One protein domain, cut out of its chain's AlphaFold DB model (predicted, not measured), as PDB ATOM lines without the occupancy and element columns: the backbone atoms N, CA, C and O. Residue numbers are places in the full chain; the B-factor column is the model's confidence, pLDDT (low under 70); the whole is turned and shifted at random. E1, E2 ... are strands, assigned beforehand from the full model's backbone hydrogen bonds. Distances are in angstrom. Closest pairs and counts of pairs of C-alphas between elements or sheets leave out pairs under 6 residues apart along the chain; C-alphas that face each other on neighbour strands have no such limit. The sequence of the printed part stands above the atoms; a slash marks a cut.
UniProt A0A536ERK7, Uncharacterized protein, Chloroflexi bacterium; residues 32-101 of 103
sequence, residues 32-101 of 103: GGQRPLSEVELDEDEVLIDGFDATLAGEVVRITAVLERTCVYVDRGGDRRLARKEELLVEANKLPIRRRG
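AT A GLANCE: This is residues 32 to 101 of the 103 residues of an uncharacterized protein of Chloroflexi bacterium (UniProt A0A536ERK7). One strongly twisted antiparallel sheet folds back on itself, E1, E7 and E3 facing E5 and E6 with E4 as the hinge, and a small two-strand ribbon, E2 with E8, lies at one end of the long axis. The printed part has 70 residues, with no named helix and eight strands, E1 to E8 in chain order, class all strand. The large sheet runs E1, E7, E3, E4, E5, E6. The whole is compact, with a radius of gyration of the C-alphas of 11.5 A, yet elongated, spanning 37 by 22 by 18 A.

HOW THE PARTS SIT: Start at E1, residues 34 to 36, an edge strand antiparallel to E7, residues 88 to 91; N 90 and O 35 are 2.8 A apart. E7 is staggered, pairing over residues 88 to 89 with E3, residues 52 to 56, where N 55 and O 89 are 2.8 A apart. From E3 a meander, each strand the antiparallel neighbour of the one before, runs through E4, residues 59 to 66, E5, residues 70 to 74, and E6, residues 80 to 84. Its hairpins show N 61 and O 54 at 2.8 A, N 72 and O 65 at 2.8 A, and N 71 and O 83 at 2.8 A. E4 bends by 57 degrees at residue 63. Separately, E2, residues 46 to 48, is antiparallel to E8, residues 97 to 99, with N 47 and O 98 at 2.8 A.

IN THESE COORDINATES: Find C-alpha 34 at (123.537, 25.168, 80.404), where E1 begins; E1, E2 and E8 have three residues each. E3 measures 12.8 A, E4 18.2 A, E5 13.4 A, E6 13.7 A and E7 10.1 A. E8 ends at C-alpha 99, (122.142, 46.193, 73.313).

THE WHOLE: The farthest C-alphas, Gly 77 and Gly 101, are 37.4 A apart. The printed part has no cut and no long link. Residues 32 and 101 have pLDDT under 70.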
ATOM      1  N   GLY A  32     127.225  27.807  73.600       68.81
ATOM      2  CA  GLY A  32     126.063  26.998  73.948       68.81
ATOM      3  C   GLY A  32     126.268  26.227  75.255       68.81
ATOM      4  O   GLY A  32     127.386  26.100  75.761       68.81
ATOM      5  N   GLY A  33     125.172  25.687  75.783       78.50
ATOM      6  CA  GLY A  33     125.171  24.853  76.983       78.50
ATOM      7  C   GLY A  33     124.560  25.538  78.202       78.50
ATOM      8  O   GLY A  33     124.510  26.766  78.297       78.50
ATOM      9  N   GLN A  34     124.070  24.709  79.127       85.81
ATOM     10  CA  GLN A  34     123.537  25.168  80.404       85.81
ATOM     11  C   GLN A  34     124.678  25.629  81.304       85.81
ATOM     12  O   GLN A  34     125.651  24.902  81.498       85.81
ATOM     13  N   ARG A  35     124.543  26.830  81.855       90.62
ATOM     14  CA  ARG A  35     125.480  27.389  82.833       90.62
ATOM     15  C   ARG A  35     124.748  28.266  83.842       90.62
ATOM     16  O   ARG A  35     123.641  28.714  83.532       90.62
ATOM     17  N   PRO A  36     125.345  28.540  85.009       90.62
ATOM     18  CA  PRO A  36     124.799  29.505  85.948       90.62
ATOM     19  C   PRO A  36     124.606  30.868  85.278       90.62
ATOM     20  O   PRO A  36     125.470  31.338  84.536       90.62
ATOM     21  N   LEU A  37     123.500  31.542  85.571       88.62
ATOM     22  CA  LEU A  37     123.226  32.882  85.058       88.62
ATOM     23  C   LEU A  37     124.278  33.897  85.537       88.62
ATOM     24  O   LEU A  37     124.499  34.906  84.877       88.62
ATOM     25  N   SER A  38     124.957  33.627  86.656       87.56
ATOM     26  CA  SER A  38     126.099  34.422  87.125       87.56
ATOM     27  C   SER A  38     127.341  34.326  86.234       87.56
ATOM     28  O   SER A  38     128.168  35.227  86.284       87.56
ATOM     29  N   GLU A  39     127.489  33.265  85.435       87.94
ATOM     30  CA  GLU A  39     128.602  33.090  84.484       87.94
ATOM     31  C   GLU A  39     128.297  33.680  83.100       87.94
ATOM     32  O   GLU A  39     129.112  33.596  82.178       87.94
ATOM     33  N   VAL A  40     127.102  34.240  82.911       84.88
ATOM     34  CA  VAL A  40     126.743  34.917  81.669       84.88
ATOM     35  C   VAL A  40     127.325  36.321  81.708       84.88
ATOM     36  O   VAL A  40     126.790  37.214  82.363       84.88
ATOM     37  N   GLU A  41     128.415  36.511  80.975       82.00
ATOM     38  CA  GLU A  41     129.011  37.826  80.766       82.00
ATOM     39  C   GLU A  41     128.099  38.679  79.868       82.00
ATOM     40  O   GLU A  41     127.674  38.243  78.791       82.00
ATOM     41  N   LEU A  42     127.777  39.884  80.343       82.06
ATOM     42  CA  LEU A  42     127.055  40.930  79.620       82.06
ATOM     43  C   LEU A  42     128.000  42.121  79.466       82.06
ATOM     44  O   LEU A  42     128.640  42.516  80.442       82.06
ATOM     45  N   ASP A  43     128.086  42.694  78.267       80.69
ATOM     46  CA  ASP A  43     128.788  43.969  78.083       80.69
ATOM     47  C   ASP A  43     128.036  45.124  78.764       80.69
ATOM     48  O   ASP A  43     126.851  45.022  79.073       80.69
ATOM     49  N   GLU A  44     128.705  46.264  78.947       80.19
ATOM     50  CA  GLU A  44     128.118  47.459  79.579       80.19
ATOM     51  C   GLU A  44     126.872  47.985  78.846       80.19
ATOM     52  O   GLU A  44     125.958  48.545  79.456       80.19
ATOM     53  N   ASP A  45     126.826  47.793  77.529       79.12
ATOM     54  CA  ASP A  45     125.684  48.157  76.699       79.12
ATOM     55  C   ASP A  45     124.638  47.035  76.582       79.12
ATOM     56  O   ASP A  45     123.549  47.274  76.063       79.12
ATOM     57  N   GLU A  46     124.901  45.834  77.103       82.25
ATOM     58  CA  GLU A  46     123.986  44.699  77.043       82.25
ATOM     59  C   GLU A  46     123.050  44.626  78.253       82.25
ATOM     60  O   GLU A  46     123.434  44.734  79.414       82.25
ATOM     61  N   VAL A  47     121.776  44.372  77.973       81.38
ATOM     62  CA  VAL A  47     120.731  44.202  78.976       81.38
ATOM     63  C   VAL A  47     120.024  42.881  78.729       81.38
ATOM     64  O   VAL A  47     119.502  42.628  77.640       81.38
ATOM     65  N   LEU A  48     119.975  42.048  79.767       86.06
ATOM     66  CA  LEU A  48     119.151  40.849  79.777       86.06
ATOM     67  C   LEU A  48     117.685  41.237  79.986       86.06
ATOM     68  O   LEU A  48     117.339  41.872  80.983       86.06
ATOM     69  N   ILE A  49     116.833  40.859  79.040       86.31
ATOM     70  CA  ILE A  49     115.394  41.108  79.099       86.31
ATOM     71  C   ILE A  49     114.712  39.958  79.842       86.31
ATOM     72  O   ILE A  49     115.176  38.822  79.800       86.31
ATOM     73  N   ASP A  50     113.622  40.245  80.547       87.38
ATOM     74  CA  ASP A  50     112.791  39.227  81.185       87.38
ATOM     75  C   ASP A  50     111.984  38.393  80.171       87.38
ATOM     76  O   ASP A  50     111.998  38.633  78.963       87.38
ATOM     77  N   GLY A  51     111.292  37.361  80.663       87.62
ATOM     78  CA  GLY A  51     110.504  36.469  79.822       87.62
ATOM     79  C   GLY A  51     111.352  35.397  79.141       87.62
ATOM     80  O   GLY A  51     111.139  35.094  77.967       87.62
ATOM     81  N   PHE A  52     112.287  34.797  79.873       90.31
ATOM     82  CA  PHE A  52     113.043  33.623  79.433       90.31
ATOM     83  C   PHE A  52     112.934  32.486  80.444       90.31
ATOM     84  O   PHE A  52     112.536  32.692  81.592       90.31
ATOM     85  N   ASP A  53     113.288  31.287  80.001       91.69
ATOM     86  CA  ASP A  53     113.232  30.084  80.821       91.69
ATOM     87  C   ASP A  53     114.602  29.796  81.439       91.69
ATOM     88  O   ASP A  53     115.644  29.959  80.799       91.69
ATOM     89  N   ALA A  54     114.588  29.371  82.697       92.50
ATOM     90  CA  ALA A  54     115.763  28.943  83.441       92.50
ATOM     91  C   ALA A  54     115.447  27.652  84.196       92.50
ATOM     92  O   ALA A  54     114.291  27.365  84.489       92.50
ATOM     93  N   THR A  55     116.472  26.891  84.547       93.75
ATOM     94  CA  THR A  55     116.355  25.699  85.379       93.75
ATOM     95  C   THR A  55     116.846  26.027  86.784       93.75
ATOM     96  O   THR A  55     118.010  26.378  86.973       93.75
ATOM     97  N   LEU A  56     115.971  25.895  87.778       93.19
ATOM     98  CA  LEU A  56     116.279  26.050  89.196       93.19
ATOM     99  C   LEU A  56     116.080  24.704  89.889       93.19
ATOM    100  O   LEU A  56     114.988  24.146  89.828       93.19
ATOM    101  N   ALA A  57     117.122  24.169  90.530       90.06
ATOM    102  CA  ALA A  57     117.060  22.878  91.231       90.06
ATOM    103  C   ALA A  57     116.471  21.715  90.386       90.06
ATOM    104  O   ALA A  57     115.826  20.814  90.913       90.06
ATOM    105  N   GLY A  58     116.687  21.737  89.064       89.69
ATOM    106  CA  GLY A  58     116.166  20.733  88.126       89.69
ATOM    107  C   GLY A  58     114.761  21.013  87.578       89.69
ATOM    108  O   GLY A  58     114.301  20.287  86.699       89.69
ATOM    109  N   GLU A  59     114.091  22.075  88.029       90.56
ATOM    110  CA  GLU A  59     112.792  22.497  87.508       90.56
ATOM    111  C   GLU A  59     112.911  23.699  86.571       90.56
ATOM    112  O   GLU A  59     113.600  24.673  86.867       90.56
ATOM    113  N   VAL A  60     112.195  23.650  85.446       90.75
ATOM    114  CA  VAL A  60     112.097  24.789  84.526       90.75
ATOM    115  C   VAL A  60     111.143  25.832  85.108       90.75
ATOM    116  O   VAL A  60     109.977  25.535  85.378       90.75
ATOM    117  N   VAL A  61     111.644  27.053  85.270       92.56
ATOM    118  CA  VAL A  61     110.941  28.220  85.801       92.56
ATOM    119  C   VAL A  61     111.009  29.386  84.818       92.56
ATOM    120  O   VAL A  61     111.994  29.561  84.098       92.56
ATOM    121  N   ARG A  62     109.964  30.220  84.804       92.81
ATOM    122  CA  ARG A  62     109.898  31.397  83.932       92.81
ATOM    123  C   ARG A  62     110.429  32.624  84.658       92.81
ATOM    124  O   ARG A  62     109.816  33.075  85.627       92.81
ATOM    125  N   ILE A  63     111.523  33.200  84.173       93.62
ATOM    126  CA  ILE A  63     112.078  34.443  84.713       93.62
ATOM    127  C   ILE A  63     111.253  35.632  84.218       93.62
ATOM    128  O   ILE A  63     110.993  35.778  83.026       93.62
ATOM    129  N   THR A  64     110.854  36.494  85.148       93.19
ATOM    130  CA  THR A  64     110.001  37.671  84.903       93.19
ATOM    131  C   THR A  64     110.654  38.987  85.307       93.19
ATOM    132  O   THR A  64     110.176  40.045  84.918       93.19
ATOM    133  N   ALA A  65     111.756  38.946  86.055       90.94
ATOM    134  CA  ALA A  65     112.616  40.105  86.256       90.94
ATOM    135  C   ALA A  65     114.044  39.663  86.571       90.94
ATOM    136  O   ALA A  65     114.259  38.647  87.235       90.94
ATOM    137  N   VAL A  66     115.015  40.461  86.138       89.38
ATOM    138  CA  VAL A  66     116.437  40.269  86.433       89.38
ATOM    139  C   VAL A  66     116.914  41.469  87.237       89.38
ATOM    140  O   VAL A  66     116.773  42.610  86.807       89.38
ATOM    141  N   LEU A  67     117.464  41.208  88.417       89.62
ATOM    142  CA  LEU A  67     118.088  42.203  89.285       89.62
ATOM    143  C   LEU A  67     119.609  42.031  89.216       89.62
ATOM    144  O   LEU A  67     120.128  41.211  88.458       89.62
ATOM    145  N   GLU A  68     120.351  42.792  90.014       84.94
ATOM    146  CA  GLU A  68     121.815  42.748  89.999       84.94
ATOM    147  C   GLU A  68     122.356  41.342  90.324       84.94
ATOM    148  O   GLU A  68     123.127  40.774  89.549       84.94
ATOM    149  N   ARG A  69     121.868  40.722  91.408       88.31
ATOM    150  CA  ARG A  69     122.349  39.414  91.908       88.31
ATOM    151  C   ARG A  69     121.293  38.309  91.939       88.31
ATOM    152  O   ARG A  69     121.619  37.136  92.128       88.31
ATOM    153  N   THR A  70     120.032  38.675  91.769       92.06
ATOM    154  CA  THR A  70     118.880  37.776  91.878       92.06
ATOM    155  C   THR A  70     117.975  37.923  90.667       92.06
ATOM    156  O   THR A  70     118.079  38.884  89.906       92.06
ATOM    157  N   CYS A  71     117.077  36.964  90.488       92.31
ATOM    158  CA  CYS A  71     116.020  37.014  89.493       92.31
ATOM    159  C   CYS A  71     114.686  36.681  90.151       92.31
ATOM    160  O   CYS A  71     114.620  35.871  91.077       92.31
ATOM    161  N   VAL A  72     113.623  37.300  89.647       93.88
ATOM    162  CA  VAL A  72     112.248  36.953  89.996       93.88
ATOM    163  C   VAL A  72     111.746  35.948  88.975       93.88
ATOM    164  O   VAL A  72     111.841  36.186  87.769       93.88
ATOM    165  N   TYR A  73     111.175  34.851  89.447       94.38
ATOM    166  CA  TYR A  73     110.551  33.840  88.611       94.38
ATOM    167  C   TYR A  73     109.134  33.539  89.084       94.38
ATOM    168  O   TYR A  73     108.774  33.824  90.226       94.38
ATOM    169  N   VAL A  74     108.333  32.985  88.181       91.81
ATOM    170  CA  VAL A  74     107.014  32.435  88.498       91.81
ATOM    171  C   VAL A  74     107.145  30.917  88.529       91.81
ATOM    172  O   VAL A  74     107.647  30.322  87.571       91.81
ATOM    173  N   ASP A  75     106.767  30.306  89.652       88.12
ATOM    174  CA  ASP A  75     106.746  28.848  89.791       88.12
ATOM    175  C   ASP A  75     105.505  28.228  89.116       88.12
ATOM    176  O   ASP A  75     104.661  28.920  88.545       88.12
ATOM    177  N   ARG A  76     105.379  26.896  89.165       84.00
ATOM    178  CA  ARG A  76     104.224  26.188  88.582       84.00
ATOM    179  C   ARG A  76     102.892  26.501  89.277       84.00
ATOM    180  O   ARG A  76     101.847  26.279  88.675       84.00
ATOM    181  N   GLY A  77     102.925  26.989  90.516       86.19
ATOM    182  CA  GLY A  77     101.753  27.436  91.270       86.19
ATOM    183  C   GLY A  77     101.304  28.852  90.907       86.19
ATOM    184  O   GLY A  77     100.221  29.266  91.310       86.19
ATOM    185  N   GLY A  78     102.094  29.580  90.112       87.88
ATOM    186  CA  GLY A  78     101.831  30.974  89.762       87.88
ATOM    187  C   GLY A  78     102.377  31.973  90.784       87.88
ATOM    188  O   GLY A  78     102.180  33.179  90.616       87.88
ATOM    189  N   ASP A  79     103.091  31.503  91.810       91.00
ATOM    190  CA  ASP A  79     103.673  32.359  92.835       91.00
ATOM    191  C   ASP A  79     104.989  32.972  92.357       91.00
ATOM    192  O   ASP A  79     105.826  32.330  91.711       91.00
ATOM    193  N   ARG A  80     105.193  34.248  92.705       92.50
ATOM    194  CA  ARG A  80     106.443  34.959  92.421       92.50
ATOM    195  C   ARG A  80     107.466  34.666  93.501       92.50
ATOM    196  O   ARG A  80     107.231  34.930  94.678       92.50
ATOM    197  N   ARG A  81     108.635  34.196  93.083       94.31
ATOM    198  CA  ARG A  81     109.747  33.852  93.967       94.31
ATOM    199  C   ARG A  81     111.046  34.474  93.482       94.31
ATOM    200  O   ARG A  81     111.180  34.856  92.322       94.31
ATOM    201  N   LEU A  82     111.997  34.587  94.400       94.31
ATOM    202  CA  LEU A  82     113.345  35.066  94.128       94.31
ATOM    203  C   LEU A  82     114.312  33.887  94.129       94.31
ATOM    204  O   LEU A  82     114.287  33.072  95.045       94.31
ATOM    205  N   ALA A  83     115.188  33.843  93.133       94.31
ATOM    206  CA  ALA A  83     116.321  32.929  93.078       94.31
ATOM    207  C   ALA A  83     117.608  33.714  92.839       94.31
ATOM    208  O   ALA A  83     117.598  34.795  92.237       94.31
ATOM    209  N   ARG A  84     118.735  33.186  93.316       94.25
ATOM    210  CA  ARG A  84     120.040  33.776  93.030       94.25
ATOM    211  C   ARG A  84     120.506  33.377  91.637       94.25
ATOM    212  O   ARG A  84     120.235  32.274  91.175       94.25
ATOM    213  N   LYS A  85     121.252  34.264  90.976       91.31
ATOM    214  CA  LYS A  85     121.808  33.985  89.641       91.31
ATOM    215  C   LYS A  85     122.765  32.786  89.621       91.31
ATOM    216  O   LYS A  85     122.856  32.118  88.600       91.31
ATOM    217  N   GLU A  86     123.442  32.514  90.736       93.12
ATOM    218  CA  GLU A  86     124.357  31.370  90.897       93.12
ATOM    219  C   GLU A  86     123.632  30.010  90.893       93.12
ATOM    220  O   GLU A  86     124.212  29.003  90.505       93.12
ATOM    221  N   GLU A  87     122.350  29.982  91.268       92.62
ATOM    222  CA  GLU A  87     121.537  28.757  91.350       92.62
ATOM    223  C   GLU A  87     120.721  28.499  90.072       92.62
ATOM    224  O   GLU A  87     120.172  27.413  89.882       92.62
ATOM    225  N   LEU A  88     120.613  29.506  89.198       92.44
ATOM    226  CA  LEU A  88     119.811  29.461  87.980       92.44
ATOM    227  C   LEU A  88     120.654  29.004  86.798       92.44
ATOM    228  O   LEU A  88     121.514  29.743  86.329       92.44
ATOM    229  N   LEU A  89     120.354  27.826  86.265       93.31
ATOM    230  CA  LEU A  89     120.958  27.331  85.036       93.31
ATOM    231  C   LEU A  89     120.188  27.861  83.824       93.31
ATOM    232  O   LEU A  89     118.973  27.719  83.732       93.31
ATOM    233  N   VAL A  90     120.893  28.457  82.869       91.50
ATOM    234  CA  VAL A  90     120.313  29.042  81.656       91.50
ATOM    235  C   VAL A  90     121.053  28.566  80.416       91.50
ATOM    236  O   VAL A  90     122.259  28.320  80.446       91.50
ATOM    237  N   GLU A  91     120.337  28.463  79.300       89.62
ATOM    238  CA  GLU A  91     120.963  28.297  77.987       89.62
ATOM    239  C   GLU A  91     121.485  29.658  77.514       89.62
ATOM    240  O   GLU A  91     120.729  30.470  76.978       89.62
ATOM    241  N   ALA A  92     122.781  29.927  77.714       85.56
ATOM    242  CA  ALA A  92     123.374  31.243  77.450       85.56
ATOM    243  C   ALA A  92     123.150  31.739  76.009       85.56
ATOM    244  O   ALA A  92     122.973  32.933  75.781       85.56
ATOM    245  N   ASN A  93     123.092  30.829  75.035       81.62
ATOM    246  CA  ASN A  93     122.841  31.140  73.627       81.62
ATOM    247  C   ASN A  93     121.379  31.500  73.303       81.62
ATOM    248  O   ASN A  93     121.114  31.984  72.207       81.62
ATOM    249  N   LYS A  94     120.430  31.244  74.211       84.38
ATOM    250  CA  LYS A  94     118.998  31.536  74.024       84.38
ATOM    251  C   LYS A  94     118.507  32.723  74.845       84.38
ATOM    252  O   LYS A  94     117.325  33.058  74.791       84.38
ATOM    253  N   LEU A  95     119.389  33.347  75.620       85.94
ATOM    254  CA  LEU A  95     119.011  34.465  76.465       85.94
ATOM    255  C   LEU A  95     118.613  35.687  75.623       85.94
ATOM    256  O   LEU A  95     119.361  36.082  74.724       85.94
ATOM    257  N   PRO A  96     117.461  36.321  75.914       82.12
ATOM    258  CA  PRO A  96     117.001  37.499  75.194       82.12
ATOM    259  C   PRO A  96     117.803  38.725  75.646       82.12
ATOM    260  O   PRO A  96     117.390  39.477  76.527       82.12
ATOM    261  N   ILE A  97     118.975  38.917  75.047       84.50
ATOM    262  CA  ILE A  97     119.888  40.010  75.389       84.50
ATOM    263  C   ILE A  97     119.806  41.081  74.314       84.50
ATOM    264  O   ILE A  97     119.891  40.802  73.116       84.50
ATOM    265  N   ARG A  98     119.610  42.323  74.748       81.56
ATOM    266  CA  ARG A  98     119.526  43.484  73.867       81.56
ATOM    267  C   ARG A  98     120.631  44.468  74.195       81.56
ATOM    268  O   ARG A  98     120.918  44.691  75.363       81.56
ATOM    269  N   ARG A  99     121.206  45.083  73.170       79.12
ATOM    270  CA  ARG A  99     122.142  46.193  73.313       79.12
ATOM    271  C   ARG A  99     121.357  47.496  73.425       79.12
ATOM    272  O   ARG A  99     120.375  47.708  72.711       79.12
ATOM    273  N   ARG A 100     121.770  48.380  74.324       71.75
ATOM    274  CA  ARG A 100     121.355  49.780  74.336       71.75
ATOM    275  C   ARG A 100     122.062  50.452  73.163       71.75
ATOM    276  O   ARG A 100     123.282  50.564  73.170       71.75
ATOM    277  N   GLY A 101     121.300  50.845  72.141       62.06
ATOM    278  CA  GLY A 101     121.845  51.624  71.029       62.06
ATOM    279  C   GLY A 101     122.499  52.925  71.524       62.06
ATOM    280  O   GLY A 101     122.105  53.427  72.584       62.06
TER     281      GLY A 101